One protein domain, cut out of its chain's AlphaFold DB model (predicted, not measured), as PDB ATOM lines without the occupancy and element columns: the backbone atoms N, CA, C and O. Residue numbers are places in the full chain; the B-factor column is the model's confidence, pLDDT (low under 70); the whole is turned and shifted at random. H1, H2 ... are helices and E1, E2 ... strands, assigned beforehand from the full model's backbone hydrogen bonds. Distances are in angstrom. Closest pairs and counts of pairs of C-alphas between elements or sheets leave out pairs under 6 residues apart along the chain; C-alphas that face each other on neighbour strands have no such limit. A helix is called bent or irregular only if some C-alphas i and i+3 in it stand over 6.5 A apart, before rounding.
ATOM      1  N   PHE A 214       6.527 -26.126  36.049       97.12
ATOM      2  CA  PHE A 214       5.617 -27.248  35.817       97.12
ATOM      3  C   PHE A 214       6.072 -28.478  36.590       97.12
ATOM      4  O   PHE A 214       7.236 -28.866  36.483       97.12
ATOM      5  N   SER A 215       5.154 -29.076  37.344       95.62
ATOM      6  CA  SER A 215       5.402 -30.259  38.160       95.62
ATOM      7  C   SER A 215       4.658 -31.478  37.623       95.62
ATOM      8  O   SER A 215       3.501 -31.370  37.202       95.62
ATOM      9  N   PHE A 216       5.326 -32.632  37.640       95.06
ATOM     10  CA  PHE A 216       4.801 -33.902  37.145       95.06
ATOM     11  C   PHE A 216       5.128 -35.040  38.110       95.06
ATOM     12  O   PHE A 216       6.289 -35.243  38.459       95.06
ATOM     13  N   GLY A 217       4.103 -35.805  38.486       92.00
ATOM     14  CA  GLY A 217       4.274 -37.096  39.150       92.00
ATOM     15  C   GLY A 217       4.627 -38.209  38.159       92.00
ATOM     16  O   GLY A 217       4.542 -38.020  36.939       92.00
ATOM     17  N   MET A 218       4.986 -39.378  38.682       92.25
ATOM     18  CA  MET A 218       5.212 -40.575  37.868       92.25
ATOM     19  C   MET A 218       3.893 -41.123  37.298       92.25
ATOM     20  O   MET A 218       2.822 -40.961  37.883       92.25
ATOM     21  N   ALA A 219       3.959 -41.730  36.110       89.81
ATOM     22  CA  ALA A 219       2.808 -42.404  35.502       89.81
ATOM     23  C   ALA A 219       2.491 -43.703  36.256       89.81
ATOM     24  O   ALA A 219       3.231 -44.076  37.148       89.81
ATOM     25  N   CYS A 220       1.422 -44.417  35.909       84.44
ATOM     26  CA  CYS A 220       1.208 -45.768  36.427       84.44
ATOM     27  C   CYS A 220       0.990 -46.732  35.266       84.44
ATOM     28  O   CYS A 220       0.057 -46.552  34.483       84.44
ATOM     29  N   GLU A 221       1.798 -47.791  35.196       81.19
ATOM     30  CA  GLU A 221       1.660 -48.850  34.184       81.19
ATOM     31  C   GLU A 221       0.345 -49.643  34.290       81.19
ATOM     32  O   GLU A 221       0.028 -50.449  33.416       81.19
ATOM     33  N   SER A 222      -0.427 -49.478  35.367       80.00
ATOM     34  CA  SER A 222      -1.658 -50.241  35.547       80.00
ATOM     35  C   SER A 222      -2.705 -49.836  34.517       80.00
ATOM     36  O   SER A 222      -3.128 -48.678  34.428       80.00
ATOM     37  N   MET A 223      -3.220 -50.840  33.808       80.50
ATOM     38  CA  MET A 223      -4.394 -50.668  32.966       80.50
ATOM     39  C   MET A 223      -5.579 -50.130  33.770       80.50
ATOM     40  O   MET A 223      -6.334 -49.323  33.242       80.50
ATOM     41  N   GLU A 224      -5.743 -50.506  35.040       77.81
ATOM     42  CA  GLU A 224      -6.864 -50.045  35.872       77.81
ATOM     43  C   GLU A 224      -6.887 -48.521  36.024       77.81
ATOM     44  O   GLU A 224      -7.942 -47.921  35.837       77.81
ATOM     45  N   LYS A 225      -5.719 -47.905  36.253       76.75
ATOM     46  CA  LYS A 225      -5.560 -46.444  36.333       76.75
ATOM     47  C   LYS A 225      -5.460 -45.774  34.952       76.75
ATOM     48  O   LYS A 225      -5.698 -44.575  34.815       76.75
ATOM     49  N   SER A 226      -5.163 -46.546  33.908       83.44
ATOM     50  CA  SER A 226      -5.079 -46.083  32.518       83.44
ATOM     51  C   SER A 226      -6.435 -46.184  31.821       83.44
ATOM     52  O   SER A 226      -6.745 -47.123  31.072       83.44
ATOM     53  N   SER A 227      -7.281 -45.188  32.095       81.81
ATOM     54  CA  SER A 227      -8.622 -45.107  31.519       81.81
ATOM     55  C   SER A 227      -8.573 -45.044  29.982       81.81
ATOM     56  O   SER A 227      -7.801 -44.268  29.411       81.81
ATOM     57  N   PRO A 228      -9.404 -45.823  29.267       85.69
ATOM     58  CA  PRO A 228      -9.531 -45.684  27.821       85.69
ATOM     59  C   PRO A 228     -10.139 -44.323  27.454       85.69
ATOM     60  O   PRO A 228     -10.679 -43.594  28.290       85.69
ATOM     61  N   SER A 229     -10.070 -43.970  26.177       85.75
ATOM     62  CA  SER A 229     -10.756 -42.811  25.608       85.75
ATOM     63  C   SER A 229     -11.522 -43.226  24.362       85.75
ATOM     64  O   SER A 229     -11.035 -43.989  23.535       85.75
ATOM     65  N   TRP A 230     -12.736 -42.720  24.214       83.69
ATOM     66  CA  TRP A 230     -13.552 -42.902  23.028       83.69
ATOM     67  C   TRP A 230     -13.108 -41.891  21.969       83.69
ATOM     68  O   TRP A 230     -13.435 -40.702  22.041       83.69
ATOM     69  N   ILE A 231     -12.299 -42.362  21.019       84.56
ATOM     70  CA  ILE A 231     -11.735 -41.557  19.932       84.56
ATOM     71  C   ILE A 231     -12.336 -42.050  18.615       84.56
ATOM     72  O   ILE A 231     -12.150 -43.197  18.208       84.56
ATOM     73  N   GLY A 232     -13.086 -41.176  17.940       81.88
ATOM     74  CA  GLY A 232     -13.846 -41.546  16.748       81.88
ATOM     75  C   GLY A 232     -14.997 -42.493  17.096       81.88
ATOM     76  O   GLY A 232     -15.951 -42.081  17.750       81.88
ATOM     77  N   LYS A 233     -14.915 -43.748  16.641       82.81
ATOM     78  CA  LYS A 233     -15.928 -44.797  16.868       82.81
ATOM     79  C   LYS A 233     -15.382 -46.012  17.637       82.81
ATOM     80  O   LYS A 233     -16.025 -47.056  17.611       82.81
ATOM     81  N   TRP A 234     -14.210 -45.901  18.273       86.81
ATOM     82  CA  TRP A 234     -13.536 -47.032  18.925       86.81
ATOM     83  C   TRP A 234     -12.865 -46.659  20.251       86.81
ATOM     84  O   TRP A 234     -12.566 -45.491  20.521       86.81
ATOM     85  N   SER A 235     -12.658 -47.678  21.094       88.50
ATOM     86  CA  SER A 235     -12.143 -47.520  22.453       88.50
ATOM     87  C   SER A 235     -10.646 -47.551  22.330       88.50
ATOM     88  O   SER A 235     -10.058 -48.591  22.046       88.50
ATOM     89  N   TYR A 236     -10.040 -46.384  22.476       90.38
ATOM     90  CA  TYR A 236      -8.609 -46.233  22.394       90.38
ATOM     91  C   TYR A 236      -8.015 -46.404  23.791       90.38
ATOM     92  O   TYR A 236      -8.214 -45.566  24.674       90.38
ATOM     93  N   ARG A 237      -7.320 -47.526  23.985       91.12
ATOM     94  CA  ARG A 237      -6.619 -47.887  25.223       91.12
ATOM     95  C   ARG A 237      -5.261 -48.493  24.873       91.12
ATOM     96  O   ARG A 237      -5.142 -49.716  24.826       91.12
ATOM     97  N   PRO A 238      -4.282 -47.664  24.495       92.62
ATOM     98  CA  PRO A 238      -2.980 -48.173  24.101       92.62
ATOM     99  C   PRO A 238      -2.232 -48.724  25.333       92.62
ATOM    100  O   PRO A 238      -2.650 -48.483  26.458       92.62
ATOM    101  N   GLU A 239      -1.150 -49.475  25.132       92.31
ATOM    102  CA  GLU A 239      -0.378 -50.093  26.227       92.31
ATOM    103  C   GLU A 239       0.305 -49.025  27.110       92.31
ATOM    104  O   GLU A 239       1.160 -48.306  26.586       92.31
ATOM    105  N   PRO A 240      -0.051 -48.878  28.402       90.69
ATOM    106  CA  PRO A 240       0.546 -47.879  29.289       90.69
ATOM    107  C   PRO A 240       1.955 -48.232  29.781       90.69
ATOM    108  O   PRO A 240       2.672 -47.328  30.204       90.69
ATOM    109  N   SER A 241       2.356 -49.508  29.757       88.69
ATOM    110  CA  SER A 241       3.621 -49.949  30.346       88.69
ATOM    111  C   SER A 241       4.854 -49.404  29.618       88.69
ATOM    112  O   SER A 241       4.899 -49.330  28.387       88.69
ATOM    113  N   LYS A 242       5.896 -49.084  30.399       88.44
ATOM    114  CA  LYS A 242       7.222 -48.684  29.912       88.44
ATOM    115  C   LYS A 242       8.185 -49.868  29.754       88.44
ATOM    116  O   LYS A 242       9.368 -49.681  29.459       88.44
ATOM    117  N   ARG A 243       7.707 -51.101  29.944       83.88
ATOM    118  CA  ARG A 243       8.526 -52.314  29.830       83.88
ATOM    119  C   ARG A 243       9.049 -52.493  28.406       83.88
ATOM    120  O   ARG A 243       8.288 -52.461  27.445       83.88
ATOM    121  N   GLY A 244      10.355 -52.723  28.291       82.31
ATOM    122  CA  GLY A 244      11.014 -52.946  27.003       82.31
ATOM    123  C   GLY A 244      11.208 -51.682  26.160       82.31
ATOM    124  O   GLY A 244      11.511 -51.804  24.978       82.31
ATOM    125  N   ILE A 245      11.047 -50.482  26.735       88.31
ATOM    126  CA  ILE A 245      11.452 -49.249  26.055       88.31
ATOM    127  C   ILE A 245      12.974 -49.231  25.912       88.31
ATOM    128  O   ILE A 245      13.707 -49.321  26.896       88.31
ATOM    129  N   ASP A 246      13.424 -49.041  24.679       92.19
ATOM    130  CA  ASP A 246      14.813 -48.806  24.312       92.19
ATOM    131  C   ASP A 246      15.007 -47.400  23.708       92.19
ATOM    132  O   ASP A 246      14.060 -46.632  23.487       92.19
ATOM    133  N   GLU A 247      16.262 -47.051  23.425       91.88
ATOM    134  CA  GLU A 247      16.625 -45.766  22.816       91.88
ATOM    135  C   GLU A 247      15.955 -45.547  21.449       91.88
ATOM    136  O   GLU A 247      15.589 -44.417  21.104       91.88
ATOM    137  N   GLY A 248      15.742 -46.620  20.678       94.00
ATOM    138  CA  GLY A 248      15.065 -46.569  19.381       94.00
ATOM    139  C   GLY A 248      13.595 -46.169  19.513       94.00
ATOM    140  O   GLY A 248      13.107 -45.300  18.784       94.00
ATOM    141  N   SER A 249      12.900 -46.739  20.495       93.88
ATOM    142  CA  SER A 249      11.505 -46.437  20.818       93.88
ATOM    143  C   SER A 249      11.331 -44.993  21.285       93.88
ATOM    144  O   SER A 249      10.411 -44.303  20.834       93.88
ATOM    145  N   ILE A 250      12.245 -44.505  22.131       96.00
ATOM    146  CA  ILE A 250      12.265 -43.109  22.591       96.00
ATOM    147  C   ILE A 250      12.510 -42.155  21.415       96.00
ATOM    148  O   ILE A 250      11.761 -41.194  21.224       96.00
ATOM    149  N   SER A 251      13.510 -42.443  20.581       96.69
ATOM    150  CA  SER A 251      13.849 -41.620  19.413       96.69
ATOM    151  C   SER A 251      12.682 -41.521  18.429       96.69
ATOM    152  O   SER A 251      12.342 -40.431  17.962       96.69
ATOM    153  N   LYS A 252      11.994 -42.642  18.178       96.06
ATOM    154  CA  LYS A 252      10.783 -42.681  17.350       96.06
ATOM    155  C   LYS A 252       9.657 -41.831  17.943       96.06
ATOM    156  O   LYS A 252       9.007 -41.088  17.206       96.06
ATOM    157  N   ALA A 253       9.436 -41.896  19.257       96.50
ATOM    158  CA  ALA A 253       8.431 -41.070  19.927       96.50
ATOM    159  C   ALA A 253       8.747 -39.568  19.797       96.50
ATOM    160  O   ALA A 253       7.870 -38.778  19.444       96.50
ATOM    161  N   ILE A 254      10.007 -39.170  19.998       97.50
ATOM    162  CA  ILE A 254      10.459 -37.780  19.812       97.50
ATOM    163  C   ILE A 254      10.220 -37.320  18.367       97.50
ATOM    164  O   ILE A 254       9.662 -36.240  18.148       97.50
ATOM    165  N   GLN A 255      10.562 -38.149  17.377       96.88
ATOM    166  CA  GLN A 255      10.321 -37.841  15.965       96.88
ATOM    167  C   GLN A 255       8.826 -37.642  15.678       96.88
ATOM    168  O   GLN A 255       8.446 -36.689  14.996       96.88
ATOM    169  N   GLN A 256       7.959 -38.490  16.235       96.25
ATOM    170  CA  GLN A 256       6.505 -38.350  16.109       96.25
ATOM    171  C   GLN A 256       5.982 -37.049  16.734       96.25
ATOM    172  O   GLN A 256       5.019 -36.452  16.244       96.25
ATOM    173  N   PHE A 257       6.612 -36.567  17.806       95.38
ATOM    174  CA  PHE A 257       6.228 -35.307  18.440       95.38
ATOM    175  C   PHE A 257       6.609 -34.119  17.559       95.38
ATOM    176  O   PHE A 257       5.798 -33.204  17.370       95.38
ATOM    177  N   GLN A 258       7.809 -34.161  16.977       94.38
ATOM    178  CA  GLN A 258       8.309 -33.152  16.044       94.38
ATOM    179  C   GLN A 258       7.483 -33.114  14.748       94.38
ATOM    180  O   GLN A 258       7.107 -32.032  14.295       94.38
ATOM    181  N   SER A 259       7.111 -34.280  14.207       93.94
ATOM    182  CA  SER A 259       6.299 -34.407  12.987       93.94
ATOM    183  C   SER A 259       4.801 -34.160  13.197       93.94
ATOM    184  O   SER A 259       4.032 -34.174  12.239       93.94
ATOM    185  N   ARG A 260       4.374 -33.880  14.438       92.81
ATOM    186  CA  ARG A 260       2.969 -33.644  14.817       92.81
ATOM    187  C   ARG A 260       2.063 -34.836  14.513       92.81
ATOM    188  O   ARG A 260       0.910 -34.655  14.119       92.81
ATOM    189  N   ALA A 261       2.569 -36.039  14.752       94.44
ATOM    190  CA  ALA A 261       1.816 -37.269  14.596       94.44
ATOM    191  C   ALA A 261       0.485 -37.211  15.367       94.44
ATOM    192  O   ALA A 261       0.380 -36.590  16.438       94.44
ATOM    193  N   ILE A 262      -0.556 -37.839  14.817       93.25
ATOM    194  CA  ILE A 262      -1.868 -37.907  15.468       93.25
ATOM    195  C   ILE A 262      -1.760 -38.669  16.788       93.25
ATOM    196  O   ILE A 262      -0.924 -39.557  16.949       93.25
ATOM    197  N   ILE A 263      -2.612 -38.337  17.750       90.56
ATOM    198  CA  ILE A 263      -2.472 -38.863  19.109       90.56
ATOM    199  C   ILE A 263      -2.620 -40.384  19.210       90.56
ATOM    200  O   ILE A 263      -2.072 -40.995  20.113       90.56
ATOM    201  N   THR A 264      -3.319 -41.008  18.268       92.31
ATOM    202  CA  THR A 264      -3.474 -42.464  18.230       92.31
ATOM    203  C   THR A 264      -2.251 -43.190  17.670       92.31
ATOM    204  O   THR A 264      -2.210 -44.416  17.712       92.31
ATOM    205  N   SER A 265      -1.274 -42.452  17.136       93.56
ATOM    206  CA  SER A 265      -0.064 -43.003  16.511       93.56
ATOM    207  C   SER A 265       1.178 -42.950  17.403       93.56
ATOM    208  O   SER A 265       2.188 -43.563  17.056       93.56
ATOM    209  N   ILE A 266       1.119 -42.236  18.533       94.19
ATOM    210  CA  ILE A 266       2.204 -42.242  19.522       94.19
ATOM    211  C   ILE A 266       2.147 -43.529  20.365       94.19
ATOM    212  O   ILE A 266       1.069 -44.117  20.488       94.19
ATOM    213  N   PRO A 267       3.268 -43.969  20.968       94.81
ATOM    214  CA  PRO A 267       3.269 -45.107  21.880       94.81
ATOM    215  C   PRO A 267       2.287 -44.920  23.040       94.81
ATOM    216  O   PRO A 267       2.056 -43.799  23.498       94.81
ATOM    217  N   GLY A 268       1.723 -46.021  23.536       93.25
ATOM    218  CA  GLY A 268       0.720 -45.968  24.598       93.25
ATOM    219  C   GLY A 268       1.240 -45.407  25.915       93.25
ATOM    220  O   GLY A 268       0.575 -44.574  26.525       93.25
ATOM    221  N   TRP A 269       2.468 -45.737  26.298       93.19
ATOM    222  CA  TRP A 269       3.094 -45.153  27.478       93.19
ATOM    223  C   TRP A 269       3.240 -43.626  27.340       93.19
ATOM    224  O   TRP A 269       2.930 -42.900  28.278       93.19
ATOM    225  N   CYS A 270       3.559 -43.101  26.145       95.00
ATOM    226  CA  CYS A 270       3.561 -41.654  25.878       95.00
ATOM    227  C   CYS A 270       2.161 -41.028  25.986       95.00
ATOM    228  O   CYS A 270       2.033 -39.821  26.198       95.00
ATOM    229  N   TYR A 271       1.104 -41.816  25.755       93.06
ATOM    230  CA  TYR A 271      -0.274 -41.350  25.861       93.06
ATOM    231  C   TYR A 271      -0.654 -41.064  27.317       93.06
ATOM    232  O   TYR A 271      -1.316 -40.049  27.556       93.06
ATOM    233  N   TYR A 272      -0.249 -41.949  28.233       91.56
ATOM    234  CA  TYR A 272      -0.625 -41.931  29.649       91.56
ATOM    235  C   TYR A 272       0.368 -41.200  30.554       91.56
ATOM    236  O   TYR A 272      -0.028 -40.694  31.601       91.56
ATOM    237  N   ASP A 273       1.632 -41.103  30.150       93.88
ATOM    238  CA  ASP A 273       2.659 -40.424  30.929       93.88
ATOM    239  C   ASP A 273       2.393 -38.910  31.035       93.88
ATOM    240  O   ASP A 273       2.348 -38.233  30.002       93.88
ATOM    241  N   PRO A 274       2.225 -38.336  32.245       94.12
ATOM    242  CA  PRO A 274       1.828 -36.938  32.403       94.12
ATOM    243  C   PRO A 274       2.785 -35.934  31.749       94.12
ATOM    244  O   PRO A 274       2.332 -34.975  31.115       94.12
ATOM    245  N   PHE A 275       4.095 -36.149  31.876       96.88
ATOM    246  CA  PHE A 275       5.110 -35.237  31.356       96.88
ATOM    247  C   PHE A 275       5.234 -35.357  29.840       96.88
ATOM    248  O   PHE A 275       5.143 -34.362  29.112       96.88
ATOM    249  N   VAL A 276       5.382 -36.581  29.343       96.38
ATOM    250  CA  VAL A 276       5.534 -36.836  27.909       96.38
ATOM    251  C   VAL A 276       4.260 -36.429  27.166       96.38
ATOM    252  O   VAL A 276       4.317 -35.751  26.134       96.38
ATOM    253  N   ARG A 277       3.082 -36.710  27.733       94.56
ATOM    254  CA  ARG A 277       1.806 -36.253  27.181       94.56
ATOM    255  C   ARG A 277       1.677 -34.732  27.192       94.56
ATOM    256  O   ARG A 277       1.129 -34.155  26.245       94.56
ATOM    257  N   PHE A 278       2.174 -34.063  28.230       96.38
ATOM    258  CA  PHE A 278       2.220 -32.605  28.270       96.38
ATOM    259  C   PHE A 278       3.083 -32.043  27.138       96.38
ATOM    260  O   PHE A 278       2.602 -31.176  26.405       96.38
ATOM    261  N   LEU A 279       4.283 -32.587  26.913       97.00
ATOM    262  CA  LEU A 279       5.148 -32.188  25.796       97.00
ATOM    263  C   LEU A 279       4.464 -32.376  24.436       97.00
ATOM    264  O   LEU A 279       4.498 -31.471  23.592       97.00
ATOM    265  N   TYR A 280       3.764 -33.500  24.243       95.56
ATOM    266  CA  TYR A 280       2.949 -33.722  23.049       95.56
ATOM    267  C   TYR A 280       1.891 -32.626  22.868       95.56
ATOM    268  O   TYR A 280       1.658 -32.159  21.751       95.56
ATOM    269  N   HIS A 281       1.234 -32.200  23.950       93.25
ATOM    270  CA  HIS A 281       0.148 -31.227  23.885       93.25
ATOM    271  C   HIS A 281       0.639 -29.795  23.642       93.25
ATOM    272  O   HIS A 281       0.091 -29.094  22.784       93.25
ATOM    273  N   VAL A 282       1.676 -29.354  24.361       93.31
ATOM    274  CA  VAL A 282       2.200 -27.984  24.224       93.31
ATOM    275  C   VAL A 282       2.906 -27.777  22.888       93.31
ATOM    276  O   VAL A 282       2.825 -26.681  22.326       93.31
ATOM    277  N   ARG A 283       3.470 -28.857  22.320       92.19
ATOM    278  CA  ARG A 283       4.253 -28.881  21.077       92.19
ATOM    279  C   ARG A 283       5.575 -28.126  21.197       92.19
ATOM    280  O   ARG A 283       5.739 -27.249  22.044       92.19
ATOM    281  N   LEU A 284       6.463 -28.394  20.237       91.56
ATOM    282  CA  LEU A 284       7.796 -27.791  20.169       91.56
ATOM    283  C   LEU A 284       7.768 -26.260  20.266       91.56
ATOM    284  O   LEU A 284       8.532 -25.675  21.017       91.56
ATOM    285  N   ARG A 285       6.818 -25.606  19.582       91.94
ATOM    286  CA  ARG A 285       6.682 -24.137  19.585       91.94
ATOM    287  C   ARG A 285       6.550 -23.502  20.977       91.94
ATOM    288  O   ARG A 285       6.805 -22.315  21.104       91.94
ATOM    289  N   ASN A 286       6.085 -24.260  21.969       95.12
ATOM    290  CA  ASN A 286       5.855 -23.774  23.324       95.12
ATOM    291  C   ASN A 286       6.809 -24.436  24.322       95.12
ATOM    292  O   ASN A 286       7.202 -23.790  25.288       95.12
ATOM    293  N   SER A 287       7.201 -25.697  24.099       95.88
ATOM    294  CA  SER A 287       8.139 -26.395  24.985       95.88
ATOM    295  C   SER A 287       9.526 -25.753  24.995       95.88
ATOM    296  O   SER A 287      10.186 -25.761  26.028       95.88
ATOM    297  N   ILE A 288       9.923 -25.087  23.902       96.44
ATOM    298  CA  ILE A 288      11.142 -24.263  23.845       96.44
ATOM    299  C   ILE A 288      11.144 -23.091  24.829       96.44
ATOM    300  O   ILE A 288      12.178 -22.476  25.017       96.44
ATOM    301  N   PHE A 289      10.012 -22.726  25.428       97.62
ATOM    302  CA  PHE A 289       9.985 -21.660  26.423       97.62
ATOM    303  C   PHE A 289      10.114 -22.192  27.843       97.62
ATOM    304  O   PHE A 289      10.359 -21.389  28.734       97.62
ATOM    305  N   ILE A 290       9.967 -23.502  28.066       98.31
ATOM    306  CA  ILE A 290       9.987 -24.099  29.403       98.31
ATOM    307  C   ILE A 290      11.363 -23.897  30.033       98.31
ATOM    308  O   ILE A 290      12.368 -24.378  29.518       98.31
ATOM    309  N   LYS A 291      11.383 -23.201  31.175       98.19
ATOM    310  CA  LYS A 291      12.603 -22.921  31.945       98.19
ATOM    311  C   LYS A 291      12.753 -23.783  33.181       98.19
ATOM    312  O   LYS A 291      13.884 -23.998  33.606       98.19
ATOM    313  N   LYS A 292      11.641 -24.235  33.763       98.38
ATOM    314  CA  LYS A 292      11.615 -24.878  35.075       98.38
ATOM    315  C   LYS A 292      10.717 -26.104  35.056       98.38
ATOM    316  O   LYS A 292       9.525 -25.997  34.753       98.38
ATOM    317  N   LEU A 293      11.292 -27.251  35.394       98.38
ATOM    318  CA  LEU A 293      10.574 -28.510  35.561       98.38
ATOM    319  C   LEU A 293      10.797 -29.059  36.966       98.38
ATOM    320  O   LEU A 293      11.883 -28.930  37.529       98.38
ATOM    321  N   ARG A 294       9.763 -29.697  37.501       97.56
ATOM    322  CA  ARG A 294       9.807 -30.456  38.745       97.56
ATOM    323  C   ARG A 294       9.245 -31.851  38.489       97.56
ATOM    324  O   ARG A 294       8.202 -31.984  37.851       97.56
ATOM    325  N   PHE A 295       9.945 -32.871  38.963       97.12
ATOM    326  CA  PHE A 295       9.476 -34.251  38.931       97.12
ATOM    327  C   PHE A 295       9.354 -34.770  40.345       97.12
ATOM    328  O   PHE A 295      10.287 -34.609  41.123       97.12
ATOM    329  N   GLU A 296       8.229 -35.403  40.638       93.38
ATOM    330  CA  GLU A 296       7.916 -35.976  41.941       93.38
ATOM    331  C   GLU A 296       7.729 -37.488  41.809       93.38
ATOM    332  O   GLU A 296       7.040 -37.957  40.895       93.38
ATOM    333  N   GLY A 297       8.328 -38.264  42.710       92.25
ATOM    334  CA  GLY A 297       8.025 -39.688  42.820       92.25
ATOM    335  C   GLY A 297       8.940 -40.461  43.760       92.25
ATOM    336  O   GLY A 297       9.880 -39.929  44.343       92.25
ATOM    337  N   THR A 298       8.652 -41.751  43.885       91.81
ATOM    338  CA  THR A 298       9.353 -42.662  44.792       91.81
ATOM    339  C   THR A 298      10.449 -43.427  44.053       91.81
ATOM    340  O   THR A 298      10.197 -44.006  42.992       91.81
ATOM    341  N   ILE A 299      11.653 -43.466  44.626       92.81
ATOM    342  CA  ILE A 299      12.723 -44.362  44.169       92.81
ATOM    343  C   ILE A 299      12.415 -45.746  44.716       92.81
ATOM    344  O   ILE A 299      12.496 -45.960  45.925       92.81
ATOM    345  N   LYS A 300      12.028 -46.677  43.843       89.12
ATOM    346  CA  LYS A 300      11.574 -47.999  44.284       89.12
ATOM    347  C   LYS A 300      12.735 -48.939  44.572       89.12
ATOM    348  O   LYS A 300      13.629 -49.111  43.751       89.12
ATOM    349  N   ALA A 301      12.632 -49.629  45.699       85.62
ATOM    350  CA  ALA A 301      13.458 -50.772  46.065       85.62
ATOM    351  C   ALA A 301      12.659 -52.092  46.042       85.62
ATOM    352  O   ALA A 301      13.245 -53.171  46.025       85.62
ATOM    353  N   HIS A 302      11.322 -52.033  46.049       84.44
ATOM    354  CA  HIS A 302      10.455 -53.204  46.012       84.44
ATOM    355  C   HIS A 302      10.109 -53.644  44.588       84.44
ATOM    356  O   HIS A 302       9.889 -52.836  43.683       84.44
ATOM    357  N   GLU A 303       9.926 -54.952  44.416       81.94
ATOM    358  CA  GLU A 303       9.266 -55.490  43.232       81.94
ATOM    359  C   GLU A 303       7.749 -55.336  43.366       81.94
ATOM    360  O   GLU A 303       7.120 -55.825  44.314       81.94
ATOM    361  N   CYS A 304       7.134 -54.638  42.410       78.50
ATOM    362  CA  CYS A 304       5.694 -54.427  42.414       78.50
ATOM    363  C   CYS A 304       4.946 -55.756  42.214       78.50
ATOM    364  O   CYS A 304       4.833 -56.264  41.100       78.50
ATOM    365  N   GLY A 305       4.376 -56.285  43.295       73.88
ATOM    366  CA  GLY A 305       3.506 -57.458  43.282       73.88
ATOM    367  C   GLY A 305       2.137 -57.184  43.901       73.88
ATOM    368  O   GLY A 305       1.946 -56.212  44.641       73.88
ATOM    369  N   ARG A 306       1.174 -58.084  43.651       71.69
ATOM    370  CA  ARG A 306      -0.155 -58.031  44.297       71.69
ATOM    371  C   ARG A 306      -0.058 -58.015  45.827       71.69
ATOM    372  O   ARG A 306      -0.836 -57.316  46.464       71.69
ATOM    373  N   ASN A 307       0.909 -58.740  46.386       72.19
ATOM    374  CA  ASN A 307       1.077 -58.893  47.832       72.19
ATOM    375  C   ASN A 307       1.806 -57.710  48.489       72.19
ATOM    376  O   ASN A 307       1.619 -57.483  49.677       72.19
ATOM    377  N   THR A 308       2.592 -56.950  47.724       71.50
ATOM    378  CA  THR A 308       3.420 -55.850  48.244       71.50
ATOM    379  C   THR A 308       2.702 -54.510  48.133       71.50
ATOM    380  O   THR A 308       2.558 -53.790  49.112       71.50
ATOM    381  N   CYS A 309       2.192 -54.191  46.939       71.75
ATOM    382  CA  CYS A 309       1.633 -52.872  46.629       71.75
ATOM    383  C   CYS A 309       0.294 -52.928  45.882       71.75
ATOM    384  O   CYS A 309      -0.170 -51.924  45.340       71.75
ATOM    385  N   ARG A 310      -0.318 -54.118  45.787       68.56
ATOM    386  CA  ARG A 310      -1.591 -54.352  45.079       68.56
ATOM    387  C   ARG A 310      -1.607 -53.844  43.629       68.56
ATOM    388  O   ARG A 310      -2.678 -53.566  43.105       68.56
ATOM    389  N   LEU A 311      -0.440 -53.749  42.981       64.19
ATOM    390  CA  LEU A 311      -0.271 -53.194  41.625       64.19
ATOM    391  C   LEU A 311      -0.741 -51.732  41.485       64.19
ATOM    392  O   LEU A 311      -1.122 -51.301  40.398       64.19
ATOM    393  N   GLN A 312      -0.725 -50.972  42.581       69.19
ATOM    394  CA  GLN A 312      -1.151 -49.571  42.591       69.19
ATOM    395  C   GLN A 312       0.014 -48.580  42.586       69.19
ATOM    396  O   GLN A 312      -0.242 -47.379  42.574       69.19
ATOM    397  N   CYS A 313       1.264 -49.041  42.566       80.88
ATOM    398  CA  CYS A 313       2.410 -48.144  42.482       80.88
ATOM    399  C   CYS A 313       2.455 -47.414  41.139       80.88
ATOM    400  O   CYS A 313       2.300 -48.026  40.080       80.88
ATOM    401  N   ASP A 314       2.735 -46.121  41.205       87.44
ATOM    402  CA  ASP A 314       3.194 -45.340  40.056       87.44
ATOM    403  C   ASP A 314       4.589 -45.828  39.640       87.44
ATOM    404  O   ASP A 314       5.211 -46.560  40.398       87.44
ATOM    405  N   ASP A 315       5.082 -45.507  38.452       89.88
ATOM    406  CA  ASP A 315       6.363 -45.949  37.903       89.88
ATOM    407  C   ASP A 315       7.525 -45.588  38.834       89.88
ATOM    408  O   ASP A 315       7.472 -44.614  39.582       89.88
ATOM    409  N   ASP A 316       8.601 -46.377  38.781       92.06
ATOM    410  CA  ASP A 316       9.822 -46.030  39.510       92.06
ATOM    411  C   ASP A 316      10.408 -44.717  38.964       92.06
ATOM    412  O   ASP A 316      10.480 -44.492  37.745       92.06
ATOM    413  N   PHE A 317      10.817 -43.848  39.886       94.38
ATOM    414  CA  PHE A 317      11.368 -42.537  39.593       94.38
ATOM    415  C   PHE A 317      12.623 -42.631  38.719       94.38
ATOM    416  O   PHE A 317      12.719 -41.947  37.699       94.38
ATOM    417  N   ILE A 318      13.565 -43.517  39.056       95.06
ATOM    418  CA  ILE A 318      14.858 -43.624  38.361       95.06
ATOM    419  C   ILE A 318      14.702 -43.938  36.860       95.06
ATOM    420  O   ILE A 318      15.180 -43.146  36.039       95.06
ATOM    421  N   PRO A 319      14.052 -45.044  36.440       93.94
ATOM    422  CA  PRO A 319      13.876 -45.344  35.022       93.94
ATOM    423  C   PRO A 319      13.006 -44.304  34.307       93.94
ATOM    424  O   PRO A 319      13.242 -44.028  33.131       93.94
ATOM    425  N   SER A 320      12.053 -43.674  35.000       95.31
ATOM    426  CA  SER A 320      11.246 -42.596  34.421       95.31
ATOM    427  C   SER A 320      12.094 -41.369  34.084       95.31
ATOM    428  O   SER A 320      12.032 -40.889  32.953       95.31
ATOM    429  N   ILE A 321      12.959 -40.908  34.995       97.19
ATOM    430  CA  ILE A 321      13.874 -39.789  34.714       97.19
ATOM    431  C   ILE A 321      14.829 -40.128  33.566       97.19
ATOM    432  O   ILE A 321      15.014 -39.300  32.672       97.19
ATOM    433  N   LYS A 322      15.375 -41.351  33.526       95.88
ATOM    434  CA  LYS A 322      16.203 -41.815  32.398       95.88
ATOM    435  C   LYS A 322      15.455 -41.729  31.070       95.88
ATOM    436  O   LYS A 322      15.999 -41.226  30.091       95.88
ATOM    437  N   CYS A 323      14.189 -42.145  31.052       95.69
ATOM    438  CA  CYS A 323      13.324 -42.025  29.882       95.69
ATOM    439  C   CYS A 323      13.072 -40.556  29.490       95.69
ATOM    440  O   CYS A 323      13.012 -40.235  28.305       95.69
ATOM    441  N   TYR A 324      12.957 -39.643  30.459       97.69
ATOM    442  CA  TYR A 324      12.660 -38.230  30.202       97.69
ATOM    443  C   TYR A 324      13.856 -37.417  29.698       97.69
ATOM    444  O   TYR A 324      13.645 -36.444  28.970       97.69
ATOM    445  N   ILE A 325      15.095 -37.792  30.033       97.81
ATOM    446  CA  ILE A 325      16.311 -37.053  29.641       97.81
ATOM    447  C   ILE A 325      16.385 -36.808  28.118       97.81
ATOM    448  O   ILE A 325      16.553 -35.648  27.718       97.81
ATOM    449  N   PRO A 326      16.191 -37.812  27.237       97.88
ATOM    450  CA  PRO A 326      16.147 -37.585  25.792       97.88
ATOM    451  C   PRO A 326      15.056 -36.599  25.350       97.88
ATOM    452  O   PRO A 326      15.318 -35.738  24.507       97.88
ATOM    453  N   PHE A 327      13.852 -36.664  25.935       97.88
ATOM    454  CA  PHE A 327      12.770 -35.722  25.619       97.88
ATOM    455  C   PHE A 327      13.120 -34.301  26.048       97.88
ATOM    456  O   PHE A 327      12.896 -33.365  25.282       97.88
ATOM    457  N   ILE A 328      13.690 -34.130  27.243       98.25
ATOM    458  CA  ILE A 328      14.138 -32.831  27.748       98.25
ATOM    459  C   ILE A 328      15.181 -32.236  26.801       98.25
ATOM    460  O   ILE A 328      15.016 -31.109  26.334       98.25
ATOM    461  N   ASN A 329      16.210 -33.013  26.460       97.81
ATOM    462  CA  ASN A 329      17.284 -32.572  25.577       97.81
ATOM    463  C   ASN A 329      16.779 -32.200  24.171       97.81
ATOM    464  O   ASN A 329      17.292 -31.255  23.574       97.81
ATOM    465  N   ALA A 330      15.791 -32.924  23.638       97.38
ATOM    466  CA  ALA A 330      15.282 -32.703  22.285       97.38
ATOM    467  C   ALA A 330      14.183 -31.629  22.191       97.38
ATOM    468  O   ALA A 330      14.069 -30.955  21.167       97.38
ATOM    469  N   LEU A 331      13.338 -31.493  23.218       97.31
ATOM    470  CA  LEU A 331      12.097 -30.708  23.149       97.31
ATOM    471  C   LEU A 331      12.078 -29.507  24.101       97.31
ATOM    472  O   LEU A 331      11.280 -28.593  23.881       97.31
ATOM    473  N   CYS A 332      12.956 -29.466  25.104       97.62
ATOM    474  CA  CYS A 332      13.092 -28.365  26.062       97.62
ATOM    475  C   CYS A 332      14.521 -27.778  26.022       97.62
ATOM    476  O   CYS A 332      15.220 -27.771  27.039       97.62
ATOM    477  N   PRO A 333      14.982 -27.257  24.865       96.06
ATOM    478  CA  PRO A 333      16.363 -26.788  24.692       96.06
ATOM    479  C   PRO A 333      16.722 -25.587  25.581       96.06
ATOM    480  O   PRO A 333      17.884 -25.247  25.763       96.06
ATOM    481  N   GLU A 334      15.715 -24.929  26.138       96.12
ATOM    482  CA  GLU A 334      15.844 -23.761  26.995       96.12
ATOM    483  C   GLU A 334      15.633 -24.085  28.478       96.12
ATOM    484  O   GLU A 334      15.519 -23.145  29.258       96.12
ATOM    485  N   LEU A 335      15.564 -25.363  28.872       97.94
ATOM    486  CA  LEU A 335      15.388 -25.748  30.270       97.94
ATOM    487  C   LEU A 335      16.585 -25.289  31.112       97.94
ATOM    488  O   LEU A 335      17.714 -25.702  30.866       97.94
ATOM    489  N   HIS A 336      16.322 -24.460  32.119       97.06
ATOM    490  CA  HIS A 336      17.336 -23.869  32.995       97.06
ATOM    491  C   HIS A 336      17.434 -24.605  34.331       97.06
ATOM    492  O   HIS A 336      18.535 -24.868  34.807       97.06
ATOM    493  N   GLU A 337      16.292 -24.933  34.928       98.31
ATOM    494  CA  GLU A 337      16.188 -25.477  36.280       98.31
ATOM    495  C   GLU A 337      15.397 -26.787  36.265       98.31
ATOM    496  O   GLU A 337      14.303 -26.864  35.693       98.31
ATOM    497  N   LEU A 338      15.956 -27.811  36.906       98.50
ATOM    498  CA  LEU A 338      15.318 -29.102  37.109       98.50
ATOM    499  C   LEU A 338      15.311 -29.432  38.600       98.50
ATOM    500  O   LEU A 338      16.368 -29.488  39.222       98.50
ATOM    501  N   THR A 339      14.131 -29.692  39.150       98.00
ATOM    502  CA  THR A 339      13.972 -30.136  40.537       98.00
ATOM    503  C   THR A 339      13.506 -31.586  40.567       98.00
ATOM    504  O   THR A 339      12.470 -31.917  39.993       98.00
ATOM    505  N   LEU A 340      14.265 -32.445  41.239       97.69
ATOM    506  CA  LEU A 340      13.919 -33.833  41.522       97.69
ATOM    507  C   LEU A 340      13.427 -33.911  42.969       97.69
ATOM    508  O   LEU A 340      14.207 -33.750  43.904       97.69
ATOM    509  N   GLU A 341      12.126 -34.097  43.138       95.25
ATOM    510  CA  GLU A 341      11.480 -34.320  44.423       95.25
ATOM    511  C   GLU A 341      11.280 -35.819  44.628       95.25
ATOM    512  O   GLU A 341      10.466 -36.451  43.957       95.25
ATOM    513  N   VAL A 342      12.088 -36.395  45.511       94.31
ATOM    514  CA  VAL A 342      12.236 -37.846  45.638       94.31
ATOM    515  C   VAL A 342      11.768 -38.337  46.996       94.31
ATOM    516  O   VAL A 342      12.034 -37.706  48.019       94.31
ATOM    517  N   ASP A 343      11.091 -39.479  46.991       90.69
ATOM    518  CA  ASP A 343      10.662 -40.192  48.193       90.69
ATOM    519  C   ASP A 343      11.337 -41.566  48.310       90.69
ATOM    520  O   ASP A 343      11.737 -42.167  47.302       90.69
ATOM    521  N   ILE A 344      11.440 -42.066  49.543       89.31
ATOM    522  CA  ILE A 344      11.931 -43.410  49.849       89.31
ATOM    523  C   ILE A 344      10.804 -44.421  49.681       89.31
ATOM    524  O   ILE A 344       9.651 -44.199  50.037       89.31
ATOM    525  N   ASP A 345      11.157 -45.598  49.185       86.31
ATOM    526  CA  ASP A 345      10.232 -46.712  49.142       86.31
ATOM    527  C   ASP A 345       9.893 -47.262  50.534       86.31
ATOM    528  O   ASP A 345      10.716 -47.876  51.219       86.31
ATOM    529  N   HIS A 346       8.637 -47.088  50.937       80.81
ATOM    530  CA  HIS A 346       8.112 -47.603  52.199       80.81
ATOM    531  C   HIS A 346       7.464 -48.993  52.094       80.81
ATOM    532  O   HIS A 346       7.074 -49.551  53.121       80.81
ATOM    533  N   TRP A 347       7.362 -49.567  50.890       74.38
ATOM    534  CA  TRP A 347       6.683 -50.846  50.634       74.38
ATOM    535  C   TRP A 347       7.645 -52.039  50.525       74.38
ATOM    536  O   TRP A 347       7.202 -53.177  50.372       74.38
ATOM    537  N   GLY A 348       8.956 -51.796  50.581       66.00
ATOM    538  CA  GLY A 348       9.985 -52.824  50.430       66.00
ATOM    539  C   GLY A 348      10.145 -53.775  51.616       66.00
ATOM    540  O   GLY A 348       9.723 -53.502  52.738       66.00
ATOM    541  N   ALA A 349      10.831 -54.893  51.353       62.75
ATOM    542  CA  ALA A 349      11.198 -55.910  52.344       62.75
ATOM    543  C   ALA A 349      12.229 -55.420  53.381       62.75
ATOM    544  O   ALA A 349      12.472 -56.098  54.378       62.75
ATOM    545  N   LEU A 350      12.838 -54.252  53.147       73.69
ATOM    546  CA  LEU A 350      13.793 -53.638  54.060       73.69
ATOM    547  C   LEU A 350      13.068 -53.191  55.332       73.69
ATOM    548  O   LEU A 350      12.207 -52.302  55.322       73.69
ATOM    549  N   SER A 351      13.414 -53.853  56.430       70.25
ATOM    550  CA  SER A 351      12.740 -53.740  57.718       70.25
ATOM    551  C   SER A 351      13.159 -52.499  58.503       70.25
ATOM    552  O   SER A 351      12.357 -52.017  59.304       70.25
ATOM    553  N   THR A 352      14.351 -51.937  58.259       83.88
ATOM    554  CA  THR A 352      14.837 -50.764  59.000       83.88
ATOM    555  C   THR A 352      14.865 -49.476  58.159       83.88
ATOM    556  O   THR A 352      15.148 -49.514  56.959       83.88
ATOM    557  N   PRO A 353      14.608 -48.307  58.780       84.88
ATOM    558  CA  PRO A 353      14.823 -46.989  58.175       84.88
ATOM    559  C   PRO A 353      16.220 -46.773  57.574       84.88
ATOM    560  O   PRO A 353      16.349 -46.098  56.554       84.88
ATOM    561  N   ALA A 354      17.255 -47.336  58.206       87.94
ATOM    562  CA  ALA A 354      18.644 -47.177  57.788       87.94
ATOM    563  C   ALA A 354      18.939 -47.953  56.498       87.94
ATOM    564  O   ALA A 354      19.521 -47.394  55.572       87.94
ATOM    565  N   ASP A 355      18.466 -49.198  56.396       89.12
ATOM    566  CA  ASP A 355      18.662 -50.012  55.190       89.12
ATOM    567  C   ASP A 355      17.961 -49.390  53.977       89.12
ATOM    568  O   ASP A 355      18.498 -49.383  52.870       89.12
ATOM    569  N   ARG A 356      16.767 -48.815  54.185       88.69
ATOM    570  CA  ARG A 356      16.030 -48.102  53.129       88.69
ATOM    571  C   ARG A 356      16.782 -46.873  52.635       88.69
ATOM    572  O   ARG A 356      16.816 -46.646  51.430       88.69
ATOM    573  N   GLN A 357      17.378 -46.103  53.546       92.31
ATOM    574  CA  GLN A 357      18.198 -44.947  53.184       92.31
ATOM    575  C   GLN A 357      19.449 -45.380  52.412       92.31
ATOM    576  O   GLN A 357      19.754 -44.787  51.385       92.31
ATOM    577  N   LEU A 358      20.126 -46.447  52.847       92.50
ATOM    578  CA  LEU A 358      21.313 -46.962  52.161       92.50
ATOM    579  C   LEU A 358      21.003 -47.387  50.717       92.50
ATOM    580  O   LEU A 358      21.750 -47.063  49.793       92.50
ATOM    581  N   GLU A 359      19.893 -48.099  50.508       91.88
ATOM    582  CA  GLU A 359      19.474 -48.514  49.167       91.88
ATOM    583  C   GLU A 359      19.016 -47.324  48.312       91.88
ATOM    584  O   GLU A 359      19.360 -47.240  47.131       91.88
ATOM    585  N   PHE A 360      18.298 -46.371  48.911       93.56
ATOM    586  CA  PHE A 360      17.934 -45.111  48.265       93.56
ATOM    587  C   PHE A 360      19.175 -44.346  47.784       93.56
ATOM    588  O   PHE A 360      19.239 -43.982  46.608       93.56
ATOM    589  N   ASP A 361      20.180 -44.170  48.646       95.50
ATOM    590  CA  ASP A 361      21.429 -43.477  48.316       95.50
ATOM    591  C   ASP A 361      22.146 -44.181  47.166       95.50
ATOM    592  O   ASP A 361      22.556 -43.544  46.197       95.50
ATOM    593  N   ARG A 362      22.233 -45.515  47.214       95.50
ATOM    594  CA  ARG A 362      22.857 -46.320  46.155       95.50
ATOM    595  C   ARG A 362      22.193 -46.095  44.794       95.50
ATOM    596  O   ARG A 362      22.887 -45.933  43.784       95.50
ATOM    597  N   LEU A 363      20.862 -46.113  44.743       94.81
ATOM    598  CA  LEU A 363      20.098 -45.951  43.503       94.81
ATOM    599  C   LEU A 363      20.139 -44.507  42.988       94.81
ATOM    600  O   LEU A 363      20.336 -44.290  41.787       94.81
ATOM    601  N   LEU A 364      19.992 -43.531  43.885       96.56
ATOM    602  CA  LEU A 364      20.017 -42.112  43.546       96.56
ATOM    603  C   LEU A 364      21.402 -41.674  43.059       96.56
ATOM    604  O   LEU A 364      21.491 -41.026  42.016       96.56
ATOM    605  N   SER A 365      22.483 -42.076  43.736       96.25
ATOM    606  CA  SER A 365      23.858 -41.750  43.323       96.25
ATOM    607  C   SER A 365      24.147 -42.213  41.905       96.25
ATOM    608  O   SER A 365      24.668 -41.444  41.100       96.25
ATOM    609  N   LYS A 366      23.709 -43.426  41.546       95.25
ATOM    610  CA  LYS A 366      23.877 -43.947  40.186       95.25
ATOM    611  C   LYS A 366      23.243 -43.023  39.142       95.25
ATOM    612  O   LYS A 366      23.908 -42.693  38.164       95.25
ATOM    613  N   LEU A 367      22.002 -42.580  39.380       96.56
ATOM    614  CA  LEU A 367      21.308 -41.624  38.507       96.56
ATOM    615  C   LEU A 367      22.061 -40.292  38.412       96.56
ATOM    616  O   LEU A 367      22.205 -39.743  37.322       96.56
ATOM    617  N   LEU A 368      22.512 -39.754  39.545       97.06
ATOM    618  CA  LEU A 368      23.110 -38.422  39.627       97.06
ATOM    619  C   LEU A 368      24.524 -38.349  39.032       97.06
ATOM    620  O   LEU A 368      24.880 -37.350  38.400       97.06
ATOM    621  N   GLU A 369      25.329 -39.393  39.209       94.50
ATOM    622  CA  GLU A 369      26.714 -39.445  38.737       94.50
ATOM    623  C   GLU A 369      26.822 -39.702  37.235       94.50
ATOM    624  O   GLU A 369      27.772 -39.234  36.600       94.50
ATOM    625  N   LYS A 370      25.852 -40.423  36.661       94.19
ATOM    626  CA  LYS A 370      25.890 -40.843  35.263       94.19
ATOM    627  C   LYS A 370      24.790 -40.188  34.440       94.19
ATOM    628  O   LYS A 370      25.069 -39.263  33.681       94.19
ATOM    629  N   GLU A 371      23.552 -40.653  34.571       95.06
ATOM    630  CA  GLU A 371      22.510 -40.322  33.599       95.06
ATOM    631  C   GLU A 371      22.047 -38.862  33.707       95.06
ATOM    632  O   GLU A 371      21.836 -38.205  32.691       95.06
ATOM    633  N   ALA A 372      21.969 -38.286  34.911       95.38
ATOM    634  CA  ALA A 372      21.609 -36.877  35.083       95.38
ATOM    635  C   ALA A 372      22.585 -35.943  34.349       95.38
ATOM    636  O   ALA A 372      22.166 -34.928  33.788       95.38
ATOM    637  N   ARG A 373      23.875 -36.292  34.273       95.81
ATOM    638  CA  ARG A 373      24.897 -35.473  33.597       95.81
ATOM    639  C   ARG A 373      24.691 -35.376  32.081       95.81
ATOM    640  O   ARG A 373      25.218 -34.447  31.465       95.81
ATOM    641  N   GLU A 374      23.875 -36.252  31.492       96.81
ATOM    642  CA  GLU A 374      23.470 -36.198  30.082       96.81
ATOM    643  C   GLU A 374      22.496 -35.046  29.775       96.81
ATOM    644  O   GLU A 374      22.274 -34.709  28.607       96.81
ATOM    645  N   LEU A 375      21.925 -34.396  30.797       97.38
ATOM    646  CA  LEU A 375      21.115 -33.189  30.631       97.38
ATOM    647  C   LEU A 375      21.982 -32.049  30.091       97.38
ATOM    648  O   LEU A 375      22.848 -31.509  30.787       97.38
ATOM    649  N   LYS A 376      21.732 -31.649  28.843       95.19
ATOM    650  CA  LYS A 376      22.588 -30.707  28.109       95.19
ATOM    651  C   LYS A 376      22.386 -29.262  28.555       95.19
ATOM    652  O   LYS A 376      23.354 -28.506  28.651       95.19
ATOM    653  N   THR A 377      21.141 -28.879  28.816       95.06
ATOM    654  CA  THR A 377      20.717 -27.474  28.937       95.06
ATOM    655  C   THR A 377      20.497 -27.032  30.377       95.06
ATOM    656  O   THR A 377      20.697 -25.858  30.678       95.06
ATOM    657  N   VAL A 378      20.185 -27.979  31.269       97.19
ATOM    658  CA  VAL A 378      19.966 -27.732  32.699       97.19
ATOM    659  C   VAL A 378      21.205 -27.099  33.326       97.19
ATOM    660  O   VAL A 378      22.316 -27.613  33.198       97.19
ATOM    661  N   ARG A 379      21.009 -25.980  34.013       95.62
ATOM    662  CA  ARG A 379      22.062 -25.204  34.684       95.62
ATOM    663  C   ARG A 379      22.011 -25.384  36.191       95.62
ATOM    664  O   ARG A 379      23.037 -25.406  36.854       95.62
ATOM    665  N   VAL A 380      20.800 -25.532  36.719       97.50
ATOM    666  CA  VAL A 380      20.546 -25.740  38.139       97.50
ATOM    667  C   VAL A 380      19.783 -27.045  38.297       97.50
ATOM    668  O   VAL A 380      18.660 -27.175  37.808       97.50
ATOM    669  N   LEU A 381      20.409 -28.006  38.971       98.25
ATOM    670  CA  LEU A 381      19.752 -29.208  39.463       98.25
ATOM    671  C   LEU A 381      19.464 -29.008  40.950       98.25
ATOM    672  O   LEU A 381      20.373 -28.679  41.703       98.25
ATOM    673  N   ASN A 382      18.222 -29.216  41.368       97.75
ATOM    674  CA  ASN A 382      17.852 -29.286  42.774       97.75
ATOM    675  C   ASN A 382      17.363 -30.700  43.069       97.75
ATOM    676  O   ASN A 382      16.552 -31.238  42.316       97.75
ATOM    677  N   VAL A 383      17.812 -31.284  44.174       97.19
ATOM    678  CA  VAL A 383      17.261 -32.538  44.691       97.19
ATOM    679  C   VAL A 383      16.695 -32.253  46.068       97.19
ATOM    680  O   VAL A 383      17.388 -31.724  46.935       97.19
ATOM    681  N   VAL A 384      15.412 -32.539  46.243       95.19
ATOM    682  CA  VAL A 384      14.682 -32.287  47.484       95.19
ATOM    683  C   VAL A 384      13.950 -33.554  47.886       95.19
ATOM    684  O   VAL A 384      13.478 -34.301  47.037       95.19
ATOM    685  N   ALA A 385      13.854 -33.802  49.184       92.31
ATOM    686  CA  ALA A 385      13.040 -34.899  49.670       92.31
ATOM    687  C   ALA A 385      11.562 -34.501  49.657       92.31
ATOM    688  O   ALA A 385      11.208 -33.422  50.157       92.31
ATOM    689  N   ALA A 386      10.732 -35.384  49.107       87.50
ATOM    690  CA  ALA A 386       9.283 -35.273  49.141       87.50
ATOM    691  C   ALA A 386       8.774 -35.275  50.591       87.50
ATOM    692  O   ALA A 386       9.474 -35.682  51.528       87.50
ATOM    693  N   GLU A 387       7.557 -34.781  50.796       79.31
ATOM    694  CA  GLU A 387       6.884 -34.989  52.075       79.31
ATOM    695  C   GLU A 387       6.409 -36.440  52.164       79.31
ATOM    696  O   GLU A 387       5.725 -36.902  51.248       79.31
ATOM    697  N   PRO A 388       6.755 -37.165  53.242       69.50
ATOM    698  CA  PRO A 388       6.291 -38.529  53.389       69.50
ATOM    699  C   PRO A 388       4.763 -38.530  53.559       69.50
ATOM    700  O   PRO A 388       4.197 -37.591  54.135       69.50
ATOM    701  N   PRO A 389       4.065 -39.583  53.101       67.31
ATOM    702  CA  PRO A 389       2.639 -39.733  53.358       67.31
ATOM    703  C   PRO A 389       2.339 -39.668  54.863       67.31
ATOM    704  O   PRO A 389       3.165 -40.070  55.675       67.31
ATOM    705  N   SER A 390       1.137 -39.230  55.254       62.69
ATOM    706  CA  SER A 390       0.731 -38.990  56.660       62.69
ATOM    707  C   SER A 390       0.960 -40.155  57.641       62.69
ATOM    708  O   SER A 390       0.898 -39.980  58.854       62.69
ATOM    709  N   ASN A 391       1.164 -41.359  57.119       64.06
ATOM    710  CA  ASN A 391       1.397 -42.619  57.813       64.06
ATOM    711  C   ASN A 391       2.883 -43.044  57.847       64.06
ATOM    712  O   ASN A 391       3.193 -44.124  58.353       64.06
ATOM    713  N   HIS A 392       3.796 -42.214  57.338       66.25
ATOM    714  CA  HIS A 392       5.237 -42.439  57.321       66.25
ATOM    715  C   HIS A 392       5.972 -41.233  57.921       66.25
ATOM    716  O   HIS A 392       5.700 -40.085  57.590       66.25
ATOM    717  N   ASN A 393       6.920 -41.497  58.823       67.56
ATOM    718  CA  ASN A 393       7.610 -40.441  59.578       67.56
ATOM    719  C   ASN A 393       9.020 -40.135  59.053       67.56
ATOM    720  O   ASN A 393       9.649 -39.187  59.518       67.56
ATOM    721  N   GLN A 394       9.549 -40.947  58.136       78.31
ATOM    722  CA  GLN A 394      10.913 -40.789  57.637       78.31
ATOM    723  C   GLN A 394      10.898 -40.027  56.317       78.31
ATOM    724  O   GLN A 394      10.423 -40.539  55.312       78.31
ATOM    725  N   LYS A 395      11.473 -38.826  56.334       85.69
ATOM    726  CA  LYS A 395      11.819 -38.083  55.126       85.69
ATOM    727  C   LYS A 395      13.153 -38.598  54.583       85.69
ATOM    728  O   LYS A 395      14.044 -38.905  55.375       85.69
ATOM    729  N   ALA A 396      13.287 -38.674  53.263       88.75
ATOM    730  CA  ALA A 396      14.550 -39.046  52.638       88.75
ATOM    731  C   ALA A 396      15.664 -38.057  53.010       88.75
ATOM    732  O   ALA A 396      15.457 -36.841  52.936       88.75
ATOM    733  N   ASP A 397      16.847 -38.554  53.375       92.94
ATOM    734  CA  ASP A 397      18.043 -37.720  53.309       92.94
ATOM    735  C   ASP A 397      18.518 -37.670  51.852       92.94
ATOM    736  O   ASP A 397      18.739 -38.695  51.216       92.94
ATOM    737  N   VAL A 398      18.640 -36.463  51.307       95.38
ATOM    738  CA  VAL A 398      19.116 -36.209  49.937       95.38
ATOM    739  C   VAL A 398      20.494 -35.547  49.933       95.38
ATOM    740  O   VAL A 398      20.923 -34.986  48.926       95.38
ATOM    741  N   SER A 399      21.206 -35.594  51.063       95.81
ATOM    742  CA  SER A 399      22.548 -35.029  51.220       95.81
ATOM    743  C   SER A 399      23.561 -35.588  50.216       95.81
ATOM    744  O   SER A 399      24.457 -34.853  49.799       95.81
ATOM    745  N   ILE A 400      23.363 -36.822  49.742       95.69
ATOM    746  CA  ILE A 400      24.179 -37.458  48.700       95.69
ATOM    747  C   ILE A 400      24.150 -36.702  47.358       95.69
ATOM    748  O   ILE A 400      25.070 -36.799  46.553       95.69
ATOM    749  N   ALA A 401      23.129 -35.871  47.119       96.31
ATOM    750  CA  ALA A 401      22.986 -35.102  45.886       96.31
ATOM    751  C   ALA A 401      23.804 -33.797  45.843       96.31
ATOM    752  O   ALA A 401      23.757 -33.083  44.831       96.31
ATOM    753  N   ARG A 402      24.531 -33.451  46.918       95.81
ATOM    754  CA  ARG A 402      25.311 -32.202  47.012       95.81
ATOM    755  C   ARG A 402      26.337 -32.086  45.892       95.81
ATOM    756  O   ARG A 402      26.343 -31.073  45.195       95.81
ATOM    757  N   ASP A 403      27.122 -33.134  45.671       95.94
ATOM    758  CA  ASP A 403      28.207 -33.122  44.687       95.94
ATOM    759  C   ASP A 403      27.665 -32.994  43.262       95.94
ATOM    760  O   ASP A 403      28.165 -32.212  42.456       95.94
ATOM    761  N   ALA A 404      26.570 -33.694  42.957       96.19
ATOM    762  CA  ALA A 404      25.904 -33.575  41.666       96.19
ATOM    763  C   ALA A 404      25.317 -32.171  41.453       96.19
ATOM    764  O   ALA A 404      25.508 -31.571  40.398       96.19
ATOM    765  N   THR A 405      24.644 -31.617  42.463       96.44
ATOM    766  CA  THR A 405      24.094 -30.252  42.418       96.44
ATOM    767  C   THR A 405      25.195 -29.216  42.187       96.44
ATOM    768  O   THR A 405      25.033 -28.300  41.377       96.44
ATOM    769  N   GLN A 406      26.329 -29.381  42.868       96.31
ATOM    770  CA  GLN A 406      27.491 -28.514  42.737       96.31
ATOM    771  C   GLN A 406      28.126 -28.623  41.343       96.31
ATOM    772  O   GLN A 406      28.366 -27.598  40.706       96.31
ATOM    773  N   TRP A 407      28.268 -29.838  40.806       97.19
ATOM    774  CA  TRP A 407      28.776 -30.066  39.450       97.19
ATOM    775  C   TRP A 407      27.969 -29.318  38.376       97.19
ATOM    776  O   TRP A 407      28.544 -28.740  37.455       97.19
ATOM    777  N   PHE A 408      26.634 -29.268  38.490       96.81
ATOM    778  CA  PHE A 408      25.797 -28.506  37.552       96.81
ATOM    779  C   PHE A 408      26.080 -26.999  37.601       96.81
ATOM    780  O   PHE A 408      26.123 -26.356  36.549       96.81
ATOM    781  N   ARG A 409      26.315 -26.450  38.801       94.62
ATOM    782  CA  ARG A 409      26.660 -25.033  38.992       94.62
ATOM    783  C   ARG A 409      28.027 -24.713  38.394       94.62
ATOM    784  O   ARG A 409      28.149 -23.751  37.641       94.62
ATOM    785  N   GLU A 410      29.028 -25.542  38.671       95.12
ATOM    786  CA  GLU A 410      30.391 -25.386  38.142       95.12
ATOM    787  C   GLU A 410      30.426 -25.489  36.619       95.12
ATOM    788  O   GLU A 410      31.052 -24.670  35.947       95.12
ATOM    789  N   ARG A 411      29.685 -26.449  36.053       94.56
ATOM    790  CA  ARG A 411      29.541 -26.595  34.604       94.56
ATOM    791  C   ARG A 411      28.970 -25.339  33.951       94.56
ATOM    792  O   ARG A 411      29.359 -25.022  32.830       94.56
ATOM    793  N   GLU A 412      28.033 -24.659  34.605       92.25
ATOM    794  CA  GLU A 412      27.469 -23.415  34.085       92.25
ATOM    795  C   GLU A 412      28.458 -22.250  34.183       92.25
ATOM    796  O   GLU A 412      28.597 -21.511  33.213       92.25
ATOM    797  N   ILE A 413      29.198 -22.117  35.289       91.25
ATOM    798  CA  ILE A 413      30.256 -21.100  35.427       91.25
ATOM    799  C   ILE A 413      31.283 -21.260  34.296       91.25
ATOM    800  O   ILE A 413      31.526 -20.322  33.538       91.25
ATOM    801  N   ALA A 414      31.765 -22.485  34.078       91.38
ATOM    802  CA  ALA A 414      32.722 -22.801  33.018       91.38
ATOM    803  C   ALA A 414      32.185 -22.571  31.587       91.38
ATOM    804  O   ALA A 414      32.966 -22.527  30.635       91.38
ATOM    805  N   ARG A 415      30.861 -22.471  31.399       88.75
ATOM    806  CA  ARG A 415      30.238 -22.116  30.110       88.75
ATOM    807  C   ARG A 415      30.141 -20.613  29.889       88.75
ATOM    808  O   ARG A 415      30.086 -20.211  28.737       88.75
ATOM    809  N   VAL A 416      30.055 -19.822  30.955       85.06
ATOM    810  CA  VAL A 416      29.959 -18.356  30.885       85.06
ATOM    811  C   VAL A 416      31.339 -17.718  30.704       85.06
ATOM    812  O   VAL A 416      31.440 -16.649  30.113       85.06
ATOM    813  N   GLU A 417      32.396 -18.372  31.191       77.94
ATOM    814  CA  GLU A 417      33.788 -17.908  31.068       77.94
ATOM    815  C   GLU A 417      34.433 -18.196  29.699       77.94
ATOM    816  O   GLU A 417      35.504 -17.666  29.405       77.94
ATOM    817  N   LYS A 418      33.800 -19.033  28.869       63.75
ATOM    818  CA  LYS A 418      34.198 -19.302  27.479       63.75
ATOM    819  C   LYS A 418      33.410 -18.427  26.521       63.75
ATOM    820  O   LYS A 418      34.013 -18.010  25.509       63.75
TER     821      LYS A 418
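Overview. This is residues 214 to 418 of the 418 residues of an uncharacterized protein of Botryotinia fuckeliana (strain T4) (UniProt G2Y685). A twisted parallel sheet of four strands makes a wall, with H3, H6 and H7 over one face and H9 beside its edge strand E6. H1 packs on H6, farther from the sheet, and the small hairpin of E2 and E3 reaches farthest from the mean of the C-alphas. The 205 printed residues include nine named helices and six named strands, in the order E1 E2 E3 H1 H2 H3 H4 E4 H5 H6 E5 H7 H8 E6 H9; the sheet's order is E1 E4 E5 E6, and the class is mixed. The whole is compact, with a radius of gyration of the C-alphas of 17.9 A, and flat, spanning 55 by 53 by 29 A.

Arrangement. E1, residues 214 to 217, is parallel to E4, 292 to 299, with N 216 and O 294 3.0 A apart. E2, 229 to 231, and E3, 234 to 236, form an antiparallel hairpin, with N 236 and O 229 2.8 A apart. H1, 247 to 258, touches the hub H6, 317 to 331, with residues 250 to 254 alone, at a steep tilt of 45 degrees, the same way; the closest C-alphas are those of Ile 254 and Phe 327, 6.6 A. H2, 268 to 272, and H3, 274 to 282, only just touch, with 3 pairs of C-alphas within 8 A, and only at the corner. H4, 284 to 287, is close to H6 but not clearly touching, with the C-alphas of Leu 284 and Leu 331 6.0 A apart. H5, 306 to 309, is apart from H6. H6 runs along E4 at 9 degrees on the local plane, at a height over the sheet of 11.3 A, on the same face as H3. E4 and E5, 337 to 344, are parallel, with N 341 and O 295 2.8 A apart. H7, 353 to 369, touches H6 at a shallow tilt of 23 degrees; C-alphas 318 and 367, the closest, are 6.8 A apart. H8, 371 to 374, touches H6. E6, 380 to 385, is parallel to E5, with N 340 and O 382 2.8 A apart. H9, 399 to 416, touches H7; C-alphas 368 and 404, the closest, are 6.0 A apart. E4, H5 H6, E5 and E5, H7 H8, E6 are strand-helix-strand units, parallel neighbour strands joined through helices, with right-handed crossovers; H3, H6 and H7 make two layers with the sheet. Every O i to N i+4 pair is within hydrogen-bond range in H1, H2, H3 and H7, 9 of 11 in H6 and 12 of 14 in H9; H4, H5 and H8 are too short.

Along the chain. E1 begins at C-alpha 214, (5.617, -27.248, 35.817). E4 measures 21.5 A, E5 22.9 A, H6 20.3 A, H7 24.0 A and H9 27.3 A. H6 is irregular, but only just, with C-alphas 323 and 326 6.7 A apart; H9 is irregular, with C-alphas 400 and 403 7.2 A apart. H9 ends at C-alpha 416, (29.959, -18.356, 30.885).

Size, cuts and confidence. The C-alphas farthest apart, of Lys 233 and Glu 417, are 58.3 A apart. The printed part has no cut; the links E1 to E2 and E6 to H9 are long. Mean pLDDT of the printed part is 90.1, and residues 310 to 312, 348 to 349, 388 to 393 and 418 are under 70.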